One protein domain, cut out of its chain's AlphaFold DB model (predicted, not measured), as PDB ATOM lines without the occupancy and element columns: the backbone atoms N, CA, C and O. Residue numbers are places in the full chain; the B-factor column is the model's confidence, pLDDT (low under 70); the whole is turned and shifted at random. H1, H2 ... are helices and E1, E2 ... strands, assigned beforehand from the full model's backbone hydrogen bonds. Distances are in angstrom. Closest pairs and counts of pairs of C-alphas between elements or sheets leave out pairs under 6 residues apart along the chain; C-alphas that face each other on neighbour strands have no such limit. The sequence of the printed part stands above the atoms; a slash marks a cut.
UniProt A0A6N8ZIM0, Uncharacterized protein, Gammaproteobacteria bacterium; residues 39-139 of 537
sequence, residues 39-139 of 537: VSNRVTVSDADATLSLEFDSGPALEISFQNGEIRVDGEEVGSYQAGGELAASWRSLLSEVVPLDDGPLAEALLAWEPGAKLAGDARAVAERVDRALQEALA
ATOM      1  N   VAL A  39     124.525 165.018  23.955       48.12
ATOM      2  CA  VAL A  39     124.896 165.826  22.776       48.12
ATOM      3  C   VAL A  39     126.122 165.256  22.063       48.12
ATOM      4  O   VAL A  39     126.256 165.350  20.844       48.12
ATOM      5  N   SER A  40     127.049 164.662  22.815       40.53
ATOM      6  CA  SER A  40     128.273 164.090  22.257       40.53
ATOM      7  C   SER A  40     128.767 162.934  23.122       40.53
ATOM      8  O   SER A  40     128.845 163.030  24.347       40.53
ATOM      9  N   ASN A  41     129.099 161.818  22.470       67.06
ATOM     10  CA  ASN A  41     129.659 160.627  23.100       67.06
ATOM     11  C   ASN A  41     131.020 160.307  22.473       67.06
ATOM     12  O   ASN A  41     131.142 160.115  21.260       67.06
ATOM     13  N   ARG A  42     132.060 160.225  23.306       60.97
ATOM     14  CA  ARG A  42     133.399 159.798  22.899       60.97
ATOM     15  C   ARG A  42     133.799 158.553  23.676       60.97
ATOM     16  O   ARG A  42     134.063 158.606  24.874       60.97
ATOM     17  N   VAL A  43     133.943 157.447  22.952       72.19
ATOM     18  CA  VAL A  43     134.396 156.163  23.495       72.19
ATOM     19  C   VAL A  43     135.826 155.885  23.034       72.19
ATOM     20  O   VAL A  43     136.113 155.871  21.838       72.19
ATOM     21  N   THR A  44     136.735 155.634  23.978       69.88
ATOM     22  CA  THR A  44     138.115 155.208  23.693       69.88
ATOM     23  C   THR A  44     138.374 153.851  24.333       69.88
ATOM     24  O   THR A  44     138.364 153.734  25.557       69.88
ATOM     25  N   VAL A  45     138.638 152.824  23.518       69.88
ATOM     26  CA  VAL A  45     138.948 151.465  23.994       69.88
ATOM     27  C   VAL A  45     140.294 151.006  23.439       69.88
ATOM     28  O   VAL A  45     140.516 151.003  22.230       69.88
ATOM     29  N   SER A  46     141.185 150.587  24.334       66.25
ATOM     30  CA  SER A  46     142.471 149.954  24.053       66.25
ATOM     31  C   SER A  46     142.690 148.743  24.981       66.25
ATOM     32  O   SER A  46     141.890 148.457  25.884       66.25
ATOM     33  N   ASP A  47     143.786 148.007  24.773       60.28
ATOM     34  CA  ASP A  47     144.151 146.864  25.626       60.28
ATOM     35  C   ASP A  47     144.372 147.280  27.095       60.28
ATOM     36  O   ASP A  47     144.086 146.509  28.013       60.28
ATOM     37  N   ALA A  48     144.831 148.515  27.330       61.66
ATOM     38  CA  ALA A  48     145.113 149.053  28.661       61.66
ATOM     39  C   ALA A  48     144.023 150.011  29.175       61.66
ATOM     40  O   ALA A  48     143.746 150.001  30.376       61.66
ATOM     41  N   ASP A  49     143.356 150.739  28.274       73.06
ATOM     42  CA  ASP A  49     142.491 151.874  28.605       73.06
ATOM     43  C   ASP A  49     141.055 151.661  28.116       73.06
ATOM     44  O   ASP A  49     140.820 151.160  27.018       73.06
ATOM     45  N   ALA A  50     140.076 152.059  28.919       82.62
ATOM     46  CA  ALA A  50     138.666 152.060  28.537       82.62
ATOM     47  C   ALA A  50     137.989 153.308  29.118       82.62
ATOM     48  O   ALA A  50     137.733 153.373  30.319       82.62
ATOM     49  N   THR A  51     137.750 154.310  28.272       81.56
ATOM     50  CA  THR A  51     137.245 155.633  28.673       81.56
ATOM     51  C   THR A  51     135.957 155.976  27.931       81.56
ATOM     52  O   THR A  51     135.879 155.792  26.714       81.56
ATOM     53  N   LEU A  52     134.978 156.485  28.676       85.12
ATOM     54  CA  LEU A  52     133.712 157.033  28.201       85.12
ATOM     55  C   LEU A  52     133.652 158.512  28.580       85.12
ATOM     56  O   LEU A  52     133.820 158.840  29.753       85.12
ATOM     57  N   SER A  53     133.394 159.381  27.609       84.81
ATOM     58  CA  SER A  53     133.110 160.797  27.851       84.81
ATOM     59  C   SER A  53     131.757 161.146  27.244       84.81
ATOM     60  O   SER A  53     131.563 160.959  26.042       84.81
ATOM     61  N   LEU A  54     130.848 161.651  28.073       78.69
ATOM     62  CA  LEU A  54     129.505 162.081  27.698       78.69
ATOM     63  C   LEU A  54     129.370 163.581  27.936       78.69
ATOM     64  O   LEU A  54     129.687 164.081  29.015       78.69
ATOM     65  N   GLU A  55     128.878 164.285  26.931       75.50
ATOM     66  CA  GLU A  55     128.510 165.692  27.002       75.50
ATOM     67  C   GLU A  55     126.992 165.783  26.873       75.50
ATOM     68  O   GLU A  55     126.414 165.194  25.958       75.50
ATOM     69  N   PHE A  56     126.349 166.448  27.828       74.25
ATOM     70  CA  PHE A  56     124.893 166.563  27.905       74.25
ATOM     71  C   PHE A  56     124.433 167.931  27.402       74.25
ATOM     72  O   PHE A  56     125.212 168.881  27.387       74.25
ATOM     73  N   ASP A  57     123.154 168.024  27.047       54.72
ATOM     74  CA  ASP A  57     122.465 169.280  26.710       54.72
ATOM     75  C   ASP A  57     122.513 170.313  27.849       54.72
ATOM     76  O   ASP A  57     122.489 171.522  27.633       54.72
ATOM     77  N   SER A  58     122.605 169.828  29.082       47.44
ATOM     78  CA  SER A  58     122.535 170.612  30.297       47.44
ATOM     79  C   SER A  58     123.357 169.948  31.408       47.44
ATOM     80  O   SER A  58     123.369 168.731  31.587       47.44
ATOM     81  N   GLY A  59     124.069 170.747  32.200       61.62
ATOM     82  CA  GLY A  59     124.859 170.246  33.330       61.62
ATOM     83  C   GLY A  59     126.274 169.753  32.978       61.62
ATOM     84  O   GLY A  59     126.762 169.955  31.869       61.62
ATOM     85  N   PRO A  60     126.998 169.193  33.964       67.69
ATOM     86  CA  PRO A  60     128.402 168.830  33.801       67.69
ATOM     87  C   PRO A  60     128.568 167.614  32.882       67.69
ATOM     88  O   PRO A  60     127.817 166.646  32.995       67.69
ATOM     89  N   ALA A  61     129.579 167.658  32.010       77.75
ATOM     90  CA  ALA A  61     130.026 166.491  31.255       77.75
ATOM     91  C   ALA A  61     130.480 165.380  32.215       77.75
ATOM     92  O   ALA A  61     131.080 165.675  33.248       77.75
ATOM     93  N   LEU A  62     130.207 164.126  31.853       81.88
ATOM     94  CA  LEU A  62     130.606 162.947  32.618       81.88
ATOM     95  C   LEU A  62     131.777 162.254  31.923       81.88
ATOM     96  O   LEU A  62     131.665 161.837  30.769       81.88
ATOM     97  N   GLU A  63     132.878 162.051  32.639       84.88
ATOM     98  CA  GLU A  63     134.010 161.253  32.175       84.88
ATOM     99  C   GLU A  63     134.272 160.071  33.114       84.88
ATOM    100  O   GLU A  63     134.608 160.244  34.281       84.88
ATOM    101  N   ILE A  64     134.189 158.845  32.593       87.06
ATOM    102  CA  ILE A  64     134.529 157.621  33.327       87.06
ATOM    103  C   ILE A  64     135.700 156.940  32.625       87.06
ATOM    104  O   ILE A  64     135.590 156.514  31.474       87.06
ATOM    105  N   SER A  65     136.825 156.792  33.326       87.00
ATOM    106  CA  SER A  65     138.051 156.208  32.777       87.00
ATOM    107  C   SER A  65     138.555 155.026  33.600       87.00
ATOM    108  O   SER A  65     138.677 155.086  34.820       87.00
ATOM    109  N   PHE A  66     138.871 153.934  32.904       87.31
ATOM    110  CA  PHE A  66     139.574 152.769  33.432       87.31
ATOM    111  C   PHE A  66     140.961 152.762  32.795       87.31
ATOM    112  O   PHE A  66     141.094 152.379  31.630       87.31
ATOM    113  N   GLN A  67     141.974 153.227  33.523       84.56
ATOM    114  CA  GLN A  67     143.340 153.374  33.012       84.56
ATOM    115  C   GLN A  67     144.351 152.930  34.068       84.56
ATOM    116  O   GLN A  67     144.207 153.238  35.247       84.56
ATOM    117  N   ASN A  68     145.400 152.215  33.656       80.62
ATOM    118  CA  ASN A  68     146.505 151.785  34.531       80.62
ATOM    119  C   ASN A  68     146.094 151.011  35.806       80.62
ATOM    120  O   ASN A  68     146.846 150.980  36.777       80.62
ATOM    121  N   GLY A  69     144.933 150.348  35.808       82.50
ATOM    122  CA  GLY A  69     144.416 149.656  36.996       82.50
ATOM    123  C   GLY A  69     143.676 150.561  37.988       82.50
ATOM    124  O   GLY A  69     143.288 150.084  39.051       82.50
ATOM    125  N   GLU A  70     143.429 151.823  37.642       85.81
ATOM    126  CA  GLU A  70     142.638 152.793  38.406       85.81
ATOM    127  C   GLU A  70     141.349 153.161  37.654       85.81
ATOM    128  O   GLU A  70     141.311 153.210  36.423       85.81
ATOM    129  N   ILE A  71     140.280 153.406  38.405       87.00
ATOM    130  CA  ILE A  71     138.989 153.892  37.921       87.00
ATOM    131  C   ILE A  71     138.844 155.332  38.389       87.00
ATOM    132  O   ILE A  71     138.888 155.596  39.596       87.00
ATOM    133  N   ARG A  72     138.631 156.248  37.445       85.50
ATOM    134  CA  ARG A  72     138.346 157.654  37.735       85.50
ATOM    135  C   ARG A  72     136.999 158.072  37.166       85.50
ATOM    136  O   ARG A  72     136.643 157.645  36.069       85.50
ATOM    137  N   VAL A  73     136.295 158.911  37.914       85.94
ATOM    138  CA  VAL A  73     135.041 159.560  37.513       85.94
ATOM    139  C   VAL A  73     135.266 161.063  37.640       85.94
ATOM    140  O   VAL A  73     135.691 161.519  38.696       85.94
ATOM    141  N   ASP A  74     135.098 161.806  36.548       81.81
ATOM    142  CA  ASP A  74     135.348 163.254  36.445       81.81
ATOM    143  C   ASP A  74     136.733 163.684  36.968       81.81
ATOM    144  O   ASP A  74     136.931 164.751  37.549       81.81
ATOM    145  N   GLY A  75     137.726 162.812  36.772       75.88
ATOM    146  CA  GLY A  75     139.105 163.013  37.219       75.88
ATOM    147  C   GLY A  75     139.388 162.632  38.679       75.88
ATOM    148  O   GLY A  75     140.561 162.595  39.056       75.88
ATOM    149  N   GLU A  76     138.377 162.289  39.483       80.50
ATOM    150  CA  GLU A  76     138.546 161.797  40.855       80.50
ATOM    151  C   GLU A  76     138.745 160.273  40.881       80.50
ATOM    152  O   GLU A  76     138.026 159.525  40.220       80.50
ATOM    153  N   GLU A  77     139.728 159.786  41.644       86.25
ATOM    154  CA  GLU A  77     139.992 158.351  41.793       86.25
ATOM    155  C   GLU A  77     138.945 157.687  42.695       86.25
ATOM    156  O   GLU A  77     138.878 157.928  43.900       86.25
ATOM    157  N   VAL A  78     138.141 156.800  42.110       84.38
ATOM    158  CA  VAL A  78     137.059 156.095  42.813       84.38
ATOM    159  C   VAL A  78     137.518 154.710  43.284       84.38
ATOM    160  O   VAL A  78     136.994 154.166  44.260       84.38
ATOM    161  N   GLY A  79     138.535 154.125  42.656       85.62
ATOM    162  CA  GLY A  79     139.170 152.906  43.150       85.62
ATOM    163  C   GLY A  79     140.046 152.226  42.113       85.62
ATOM    164  O   GLY A  79     140.333 152.786  41.064       85.62
ATOM    165  N   SER A  80     140.447 150.989  42.390       83.94
ATOM    166  CA  SER A  80     141.299 150.199  41.496       83.94
ATOM    167  C   SER A  80     140.552 149.030  40.853       83.94
ATOM    168  O   SER A  80     139.684 148.422  41.484       83.94
ATOM    169  N   TYR A  81     140.952 148.644  39.643       83.81
ATOM    170  CA  TYR A  81     140.479 147.446  38.948       83.81
ATOM    171  C   TYR A  81     141.637 146.531  38.548       83.81
ATOM    172  O   TYR A  81     142.752 146.966  38.271       83.81
ATOM    173  N   GLN A  82     141.363 145.230  38.458       81.44
ATOM    174  CA  GLN A  82     142.318 144.278  37.902       81.44
ATOM    175  C   GLN A  82     142.193 144.248  36.374       81.44
ATOM    176  O   GLN A  82     141.116 143.968  35.841       81.44
ATOM    177  N   ALA A  83     143.291 144.503  35.656       76.38
ATOM    178  CA  ALA A  83     143.326 144.376  34.200       76.38
ATOM    179  C   ALA A  83     142.966 142.938  33.775       76.38
ATOM    180  O   ALA A  83     143.569 141.975  34.250       76.38
ATOM    181  N   GLY A  84     141.950 142.793  32.918       74.25
ATOM    182  CA  GLY A  84     141.389 141.492  32.523       74.25
ATOM    183  C   GLY A  84     140.448 140.843  33.551       74.25
ATOM    184  O   GLY A  84     139.996 139.723  33.328       74.25
ATOM    185  N   GLY A  85     140.146 141.519  34.663       82.38
ATOM    186  CA  GLY A  85     139.148 141.085  35.642       82.38
ATOM    187  C   GLY A  85     137.707 141.302  35.166       82.38
ATOM    188  O   GLY A  85     137.456 141.999  34.184       82.38
ATOM    189  N   GLU A  86     136.745 140.731  35.892       85.19
ATOM    190  CA  GLU A  86     135.327 140.727  35.493       85.19
ATOM    191  C   GLU A  86     134.725 142.133  35.342       85.19
ATOM    192  O   GLU A  86     133.980 142.358  34.395       85.19
ATOM    193  N   LEU A  87     135.105 143.095  36.195       85.19
ATOM    194  CA  LEU A  87     134.640 144.488  36.107       85.19
ATOM    195  C   LEU A  87     135.153 145.192  34.841       85.19
ATOM    196  O   LEU A  87     134.427 145.916  34.168       85.19
ATOM    197  N   ALA A  88     136.419 144.957  34.491       85.00
ATOM    198  CA  ALA A  88     137.023 145.534  33.295       85.00
ATOM    199  C   ALA A  88     136.467 144.900  32.013       85.00
ATOM    200  O   ALA A  88     136.424 145.551  30.970       85.00
ATOM    201  N   ALA A  89     136.072 143.626  32.083       84.75
ATOM    202  CA  ALA A  89     135.416 142.923  30.990       84.75
ATOM    203  C   ALA A  89     133.969 143.405  30.802       84.75
ATOM    204  O   ALA A  89     133.578 143.673  29.668       84.75
ATOM    205  N   SER A  90     133.202 143.578  31.886       88.06
ATOM    206  CA  SER A  90     131.826 144.089  31.807       88.06
ATOM    207  C   SER A  90     131.783 145.532  31.305       88.06
ATOM    208  O   SER A  90     130.957 145.844  30.454       88.06
ATOM    209  N   TRP A  91     132.703 146.392  31.756       88.69
ATOM    210  CA  TRP A  91     132.815 147.769  31.264       88.69
ATOM    211  C   TRP A  91     133.161 147.826  29.771       88.69
ATOM    212  O   TRP A  91     132.493 148.509  29.005       88.69
ATOM    213  N   ARG A  92     134.149 147.048  29.306       86.12
ATOM    214  CA  ARG A  92     134.487 146.998  27.870       86.12
ATOM    215  C   ARG A  92     133.362 146.429  27.008       86.12
ATOM    216  O   ARG A  92     133.197 146.882  25.880       86.12
ATOM    217  N   SER A  93     132.611 145.456  27.528       87.31
ATOM    218  CA  SER A  93     131.434 144.918  26.844       87.31
ATOM    219  C   SER A  93     130.395 146.016  26.627       87.31
ATOM    220  O   SER A  93     129.967 146.204  25.490       87.31
ATOM    221  N   LEU A  94     130.085 146.793  27.673       87.38
ATOM    222  CA  LEU A  94     129.199 147.955  27.574       87.38
ATOM    223  C   LEU A  94     129.718 148.950  26.532       87.38
ATOM    224  O   LEU A  94     128.992 149.291  25.606       87.38
ATOM    225  N   LEU A  95     130.994 149.348  26.618       86.19
ATOM    226  CA  LEU A  95     131.581 150.299  25.668       86.19
ATOM    227  C   LEU A  95     131.483 149.817  24.217       86.19
ATOM    228  O   LEU A  95     131.243 150.629  23.334       86.19
ATOM    229  N   SER A  96     131.635 148.513  23.961       82.50
ATOM    230  CA  SER A  96     131.483 147.945  22.615       82.50
ATOM    231  C   SER A  96     130.034 147.908  22.118       82.50
ATOM    232  O   SER A  96     129.807 147.995  20.913       82.50
ATOM    233  N   GLU A  97     129.073 147.793  23.034       84.06
ATOM    234  CA  GLU A  97     127.639 147.769  22.742       84.06
ATOM    235  C   GLU A  97     127.088 149.168  22.462       84.06
ATOM    236  O   GLU A  97     126.205 149.310  21.620       84.06
ATOM    237  N   VAL A  98     127.657 150.198  23.096       82.50
ATOM    238  CA  VAL A  98     127.213 151.591  22.946       82.50
ATOM    239  C   VAL A  98     127.853 152.350  21.779       82.50
ATOM    240  O   VAL A  98     127.310 153.366  21.370       82.50
ATOM    241  N   VAL A  99     128.969 151.878  21.198       75.25
ATOM    242  CA  VAL A  99     129.598 152.530  20.020       75.25
ATOM    243  C   VAL A  99     128.631 152.778  18.846       75.25
ATOM    244  O   VAL A  99     128.741 153.834  18.229       75.25
ATOM    245  N   PRO A 100     127.733 151.845  18.467       72.06
ATOM    246  CA  PRO A 100     126.799 152.066  17.364       72.06
ATOM    247  C   PRO A 100     125.492 152.771  17.769       72.06
ATOM    248  O   PRO A 100     124.606 152.863  16.920       72.06
ATOM    249  N   LEU A 101     125.320 153.172  19.035       74.38
ATOM    250  CA  LEU A 101     124.070 153.734  19.555       74.38
ATOM    251  C   LEU A 101     124.172 155.259  19.698       74.38
ATOM    252  O   LEU A 101     125.133 155.763  20.275       74.38
ATOM    253  N   ASP A 102     123.139 155.961  19.234       64.19
ATOM    254  CA  ASP A 102     122.970 157.412  19.367       64.19
ATOM    255  C   ASP A 102     121.822 157.720  20.358       64.19
ATOM    256  O   ASP A 102     120.876 156.936  20.462       64.19
ATOM    257  N   ASP A 103     121.889 158.850  21.071       68.94
ATOM    258  CA  ASP A 103     120.810 159.433  21.899       68.94
ATOM    259  C   ASP A 103     120.163 158.505  22.962       68.94
ATOM    260  O   ASP A 103     120.815 158.023  23.890       68.94
ATOM    261  N   GLY A 104     118.843 158.293  22.877       70.25
ATOM    262  CA  GLY A 104     118.037 157.547  23.850       70.25
ATOM    263  C   GLY A 104     118.455 156.080  24.008       70.25
ATOM    264  O   GLY A 104     118.708 155.657  25.130       70.25
ATOM    265  N   PRO A 105     118.617 155.302  22.918       74.69
ATOM    266  CA  PRO A 105     119.162 153.944  22.988       74.69
ATOM    267  C   PRO A 105     120.518 153.843  23.701       74.69
ATOM    268  O   PRO A 105     120.799 152.832  24.344       74.69
ATOM    269  N   LEU A 106     121.359 154.880  23.600       77.44
ATOM    270  CA  LEU A 106     122.619 154.971  24.336       77.44
ATOM    271  C   LEU A 106     122.363 155.159  25.840       77.44
ATOM    272  O   LEU A 106     122.947 154.432  26.643       77.44
ATOM    273  N   ALA A 107     121.484 156.087  26.227       77.38
ATOM    274  CA  ALA A 107     121.118 156.307  27.627       77.38
ATOM    275  C   ALA A 107     120.497 155.050  28.264       77.38
ATOM    276  O   ALA A 107     120.918 154.644  29.349       77.38
ATOM    277  N   GLU A 108     119.589 154.371  27.557       76.50
ATOM    278  CA  GLU A 108     118.984 153.109  28.000       76.50
ATOM    279  C   GLU A 108     120.037 152.010  28.204       76.50
ATOM    280  O   GLU A 108     120.020 151.315  29.219       76.50
ATOM    281  N   ALA A 109     120.987 151.866  27.272       82.75
ATOM    282  CA  ALA A 109     122.059 150.878  27.380       82.75
ATOM    283  C   ALA A 109     123.011 151.171  28.553       82.75
ATOM    284  O   ALA A 109     123.437 150.247  29.248       82.75
ATOM    285  N   LEU A 110     123.322 152.448  28.806       85.56
ATOM    286  CA  LEU A 110     124.148 152.871  29.940       85.56
ATOM    287  C   LEU A 110     123.437 152.659  31.285       85.56
ATOM    288  O   LEU A 110     124.073 152.203  32.234       85.56
ATOM    289  N   LEU A 111     122.130 152.935  31.363       83.50
ATOM    290  CA  LEU A 111     121.309 152.702  32.560       83.50
ATOM    291  C   LEU A 111     121.038 151.215  32.817       83.50
ATOM    292  O   LEU A 111     120.844 150.811  33.962       83.50
ATOM    293  N   ALA A 112     121.035 150.390  31.769       84.00
ATOM    294  CA  ALA A 112     120.874 148.943  31.870       84.00
ATOM    295  C   ALA A 112     122.177 148.203  32.225       84.00
ATOM    296  O   ALA A 112     122.183 146.970  32.296       84.00
ATOM    297  N   TRP A 113     123.290 148.917  32.429       89.00
ATOM    298  CA  TRP A 113     124.567 148.293  32.747       89.00
ATOM    299  C   TRP A 113     124.532 147.585  34.106       89.00
ATOM    300  O   TRP A 113     124.514 148.208  35.163       89.00
ATOM    301  N   GLU A 114     124.613 146.254  34.087       79.31
ATOM    302  CA  GLU A 114     124.756 145.463  35.306       79.31
ATOM    303  C   GLU A 114     126.229 145.092  35.562       79.31
ATOM    304  O   GLU A 114     126.860 144.393  34.753       79.31
ATOM    305  N   PRO A 115     126.805 145.479  36.714       74.81
ATOM    306  CA  PRO A 115     128.138 145.034  37.084       74.81
ATOM    307  C   PRO A 115     128.108 143.522  37.357       74.81
ATOM    308  O   PRO A 115     127.326 143.033  38.172       74.81
ATOM    309  N   GLY A 116     128.948 142.762  36.643       72.94
ATOM    310  CA  GLY A 116     128.842 141.301  36.532       72.94
ATOM    311  C   GLY A 116     128.606 140.546  37.855       72.94
ATOM    312  O   GLY A 116     129.241 140.810  38.875       72.94
ATOM    313  N   ALA A 117     127.730 139.533  37.822       61.66
ATOM    314  CA  ALA A 117     127.184 138.833  38.999       61.66
ATOM    315  C   ALA A 117     128.204 138.151  39.943       61.66
ATOM    316  O   ALA A 117     127.836 137.692  41.024       61.66
ATOM    317  N   LYS A 118     129.473 138.050  39.542       66.75
ATOM    318  CA  LYS A 118     130.554 137.380  40.278       66.75
ATOM    319  C   LYS A 118     131.503 138.348  41.006       66.75
ATOM    320  O   LYS A 118     132.423 137.901  41.689       66.75
ATOM    321  N   LEU A 119     131.238 139.656  40.945       75.56
ATOM    322  CA  LEU A 119     132.000 140.668  41.677       75.56
ATOM    323  C   LEU A 119     131.796 140.542  43.196       75.56
ATOM    324  O   LEU A 119     130.667 140.553  43.694       75.56
ATOM    325  N   ALA A 120     132.903 140.480  43.939       72.06
ATOM    326  CA  ALA A 120     132.931 140.425  45.400       72.06
ATOM    327  C   ALA A 120     133.883 141.485  45.982       72.06
ATOM    328  O   ALA A 120     134.877 141.849  45.353       72.06
ATOM    329  N   GLY A 121     133.594 141.952  47.201       76.38
ATOM    330  CA  GLY A 121     134.452 142.888  47.939       76.38
ATOM    331  C   GLY A 121     134.542 144.279  47.302       76.38
ATOM    332  O   GLY A 121     133.549 144.802  46.796       76.38
ATOM    333  N   ASP A 122     135.738 144.869  47.321       77.19
ATOM    334  CA  ASP A 122     135.986 146.259  46.908       77.19
ATOM    335  C   ASP A 122     135.597 146.536  45.448       77.19
ATOM    336  O   ASP A 122     135.058 147.597  45.142       77.19
ATOM    337  N   ALA A 123     135.771 145.558  44.551       76.75
ATOM    338  CA  ALA A 123     135.403 145.695  43.141       76.75
ATOM    339  C   ALA A 123     133.893 145.911  42.942       76.75
ATOM    340  O   ALA A 123     133.491 146.654  42.049       76.75
ATOM    341  N   ARG A 124     133.053 145.309  43.796       83.06
ATOM    342  CA  ARG A 124     131.601 145.520  43.767       83.06
ATOM    343  C   ARG A 124     131.238 146.922  44.257       83.06
ATOM    344  O   ARG A 124     130.453 147.604  43.612       83.06
ATOM    345  N   ALA A 125     131.861 147.373  45.345       82.31
ATOM    346  CA  ALA A 125     131.633 148.708  45.895       82.31
ATOM    347  C   ALA A 125     132.105 149.834  44.955       82.31
ATOM    348  O   ALA A 125     131.578 150.944  45.006       82.31
ATOM    349  N   VAL A 126     133.124 149.585  44.126       84.44
ATOM    350  CA  VAL A 126     133.535 150.520  43.066       84.44
ATOM    351  C   VAL A 126     132.542 150.489  41.905       84.44
ATOM    352  O   VAL A 126     132.128 151.547  41.443       84.44
ATOM    353  N   ALA A 127     132.091 149.307  41.480       84.56
ATOM    354  CA  ALA A 127     131.110 149.181  40.404       84.56
ATOM    355  C   ALA A 127     129.772 149.870  40.731       84.56
ATOM    356  O   ALA A 127     129.245 150.602  39.905       84.56
ATOM    357  N   GLU A 128     129.284 149.726  41.968       85.31
ATOM    358  CA  GLU A 128     128.080 150.412  42.467       85.31
ATOM    359  C   GLU A 128     128.244 151.944  42.526       85.31
ATOM    360  O   GLU A 128     127.260 152.677  42.469       85.31
ATOM    361  N   ARG A 129     129.479 152.455  42.645       85.00
ATOM    362  CA  ARG A 129     129.756 153.901  42.581       85.00
ATOM    363  C   ARG A 129     129.765 154.424  41.150       85.00
ATOM    364  O   ARG A 129     129.246 155.507  40.918       85.00
ATOM    365  N   VAL A 130     130.310 153.650  40.212       84.44
ATOM    366  CA  VAL A 130     130.267 153.973  38.777       84.44
ATOM    367  C   VAL A 130     128.823 153.956  38.264       84.44
ATOM    368  O   VAL A 130     128.413 154.891  37.588       84.44
ATOM    369  N   ASP A 131     128.038 152.949  38.649       86.62
ATOM    370  CA  ASP A 131     126.610 152.848  38.313       86.62
ATOM    371  C   ASP A 131     125.817 154.049  38.851       86.62
ATOM    372  O   ASP A 131     125.072 154.699  38.123       86.62
ATOM    373  N   ARG A 132     126.062 154.442  40.108       85.12
ATOM    374  CA  ARG A 132     125.440 155.642  40.678       85.12
ATOM    375  C   ARG A 132     125.819 156.919  39.926       85.12
ATOM    376  O   ARG A 132     124.944 157.742  39.693       85.12
ATOM    377  N   ALA A 133     127.085 157.077  39.540       84.69
ATOM    378  CA  ALA A 133     127.533 158.239  38.772       84.69
ATOM    379  C   ALA A 133     126.851 158.313  37.394       84.69
ATOM    380  O   ALA A 133     126.423 159.388  36.984       84.69
ATOM    381  N   LEU A 134     126.675 157.172  36.714       83.88
ATOM    382  CA  LEU A 134     125.907 157.089  35.466       83.88
ATOM    383  C   LEU A 134     124.443 157.493  35.682       83.88
ATOM    384  O   LEU A 134     123.927 158.335  34.951       83.88
ATOM    385  N   GLN A 135     123.791 156.948  36.712       84.75
ATOM    386  CA  GLN A 135     122.397 157.266  37.034       84.75
ATOM    387  C   GLN A 135     122.201 158.743  37.406       84.75
ATOM    388  O   GLN A 135     121.223 159.351  36.984       84.75
ATOM    389  N   GLU A 136     123.112 159.336  38.180       82.94
ATOM    390  CA  GLU A 136     123.051 160.749  38.585       82.94
ATOM    391  C   GLU A 136     123.308 161.707  37.415       82.94
ATOM    392  O   GLU A 136     122.683 162.768  37.336       82.94
ATOM    393  N   ALA A 137     124.198 161.337  36.495       79.06
ATOM    394  CA  ALA A 137     124.473 162.127  35.302       79.06
ATOM    395  C   ALA A 137     123.321 162.064  34.287       79.06
ATOM    396  O   ALA A 137     122.967 163.086  33.703       79.06
ATOM    397  N   LEU A 138     122.707 160.889  34.114       76.94
ATOM    398  CA  LEU A 138     121.631 160.661  33.142       76.94
ATOM    399  C   LEU A 138     120.244 161.073  33.664       76.94
ATOM    400  O   LEU A 138     119.368 161.423  32.873       76.94
ATOM    401  N   ALA A 139     120.029 161.095  34.984       70.81
ATOM    402  CA  ALA A 139     118.812 161.644  35.574       70.81
ATOM    403  C   ALA A 139     118.843 163.183  35.508       70.81
ATOM    404  O   ALA A 139     119.701 163.823  36.117       70.81
TER     405      ALA A 139
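What this domain is: This is residues 39 to 139 of the 537 residues of an uncharacterized protein of Gammaproteobacteria bacterium (UniProt A0A6N8ZIM0). One antiparallel five-stranded sheet makes a slab with helices over one face and the other face bare: H1 crosses slantwise over the E1 side, and H3, the longest helix, runs along the E5 side. H2 lies off the sheet and bridges the end of H1 and the last part of H3. The printed part has 101 residues, with five named strands and then three named helices along it; the sheet's order is E1 - E2 - E3 - E4 - E5, and the class is mixed, helices and strands. It is compact, with a radius of gyration of the C-alphas of 12.6 A and spans of 35 by 24 by 23 A.

How they stand to each other: E1, residues 39 to 45, and E2, residues 50 to 56, form an antiparallel hairpin, with N 42 and O 53 2.9 A apart. E3, residues 62 to 67, is the next neighbour, with N 52 and O 64 2.9 A apart. E4, residues 70 to 73, follows, with N 65 and O 72 2.9 A apart. E5, residues 76 to 80, is the other edge strand, with N 71 and O 79 2.7 A apart. The five make a meander, each strand the antiparallel neighbour of the one before. H1, residues 86 to 98, is on the sheet at a height of 9.3 A, slantwise to the strands, at 47 degrees to E1 on the local plane; its closest C-alphas to E2 are Arg 92 and Ala 50, 6.6 A. H2, residues 103 to 111, is only just not on the sheet, with 4 pairs of C-alphas within 10 A. It touches residues 94 to 98 of H1, closest at the C-alphas of Val 98 and Leu 106, 5.9 A, at a shallow tilt of 14 degrees, opposite ways, a helical hairpin. H3, residues 122 to 138, is on the same face as H1 at a height of 8.3 A and runs along the strands, at 24 degrees to E5 on the local plane; the C-alphas of Gly 79 and Val 126 are closest, 6.1 A. With residues 131 to 138 it touches H2, closest at the C-alphas of Leu 111 and Gln 135, 6.5 A, a second helical hairpin. H1 and H3 are close but not clearly touching, 7.2 A between the C-alphas of Leu 87 and Ala 123. Every O i to N i+4 pair is within hydrogen-bond range in H1 and H2, and 12 of 13 in H3.

Where its parts are: E1 begins at C-alpha 39, (124.896, 165.826, 22.776), and spans 20.1 A; E2 spans 20.0 A, E3 15.9 A, E4 10.2 A and E5 11.9 A. H1 begins at C-alpha 86, (135.327, 140.727, 35.493), and spans 18.5 A; H2 spans 12.6 A. H3 spans 24.6 A and ends at C-alpha 138, (121.631, 160.661, 33.142).

The domain as a whole: The two C-alphas farthest apart, those of Asp 57 and Ala 120, are 35.9 A apart. The printed part has no cut and no long link; the link from H2 to H3, 10 residues, is short, and the others are tight. The mean pLDDT of the printed part is 78.1, with residues 39 to 42, 44 to 48, 57 to 60, 102 to 103 and 117 to 118 under 70.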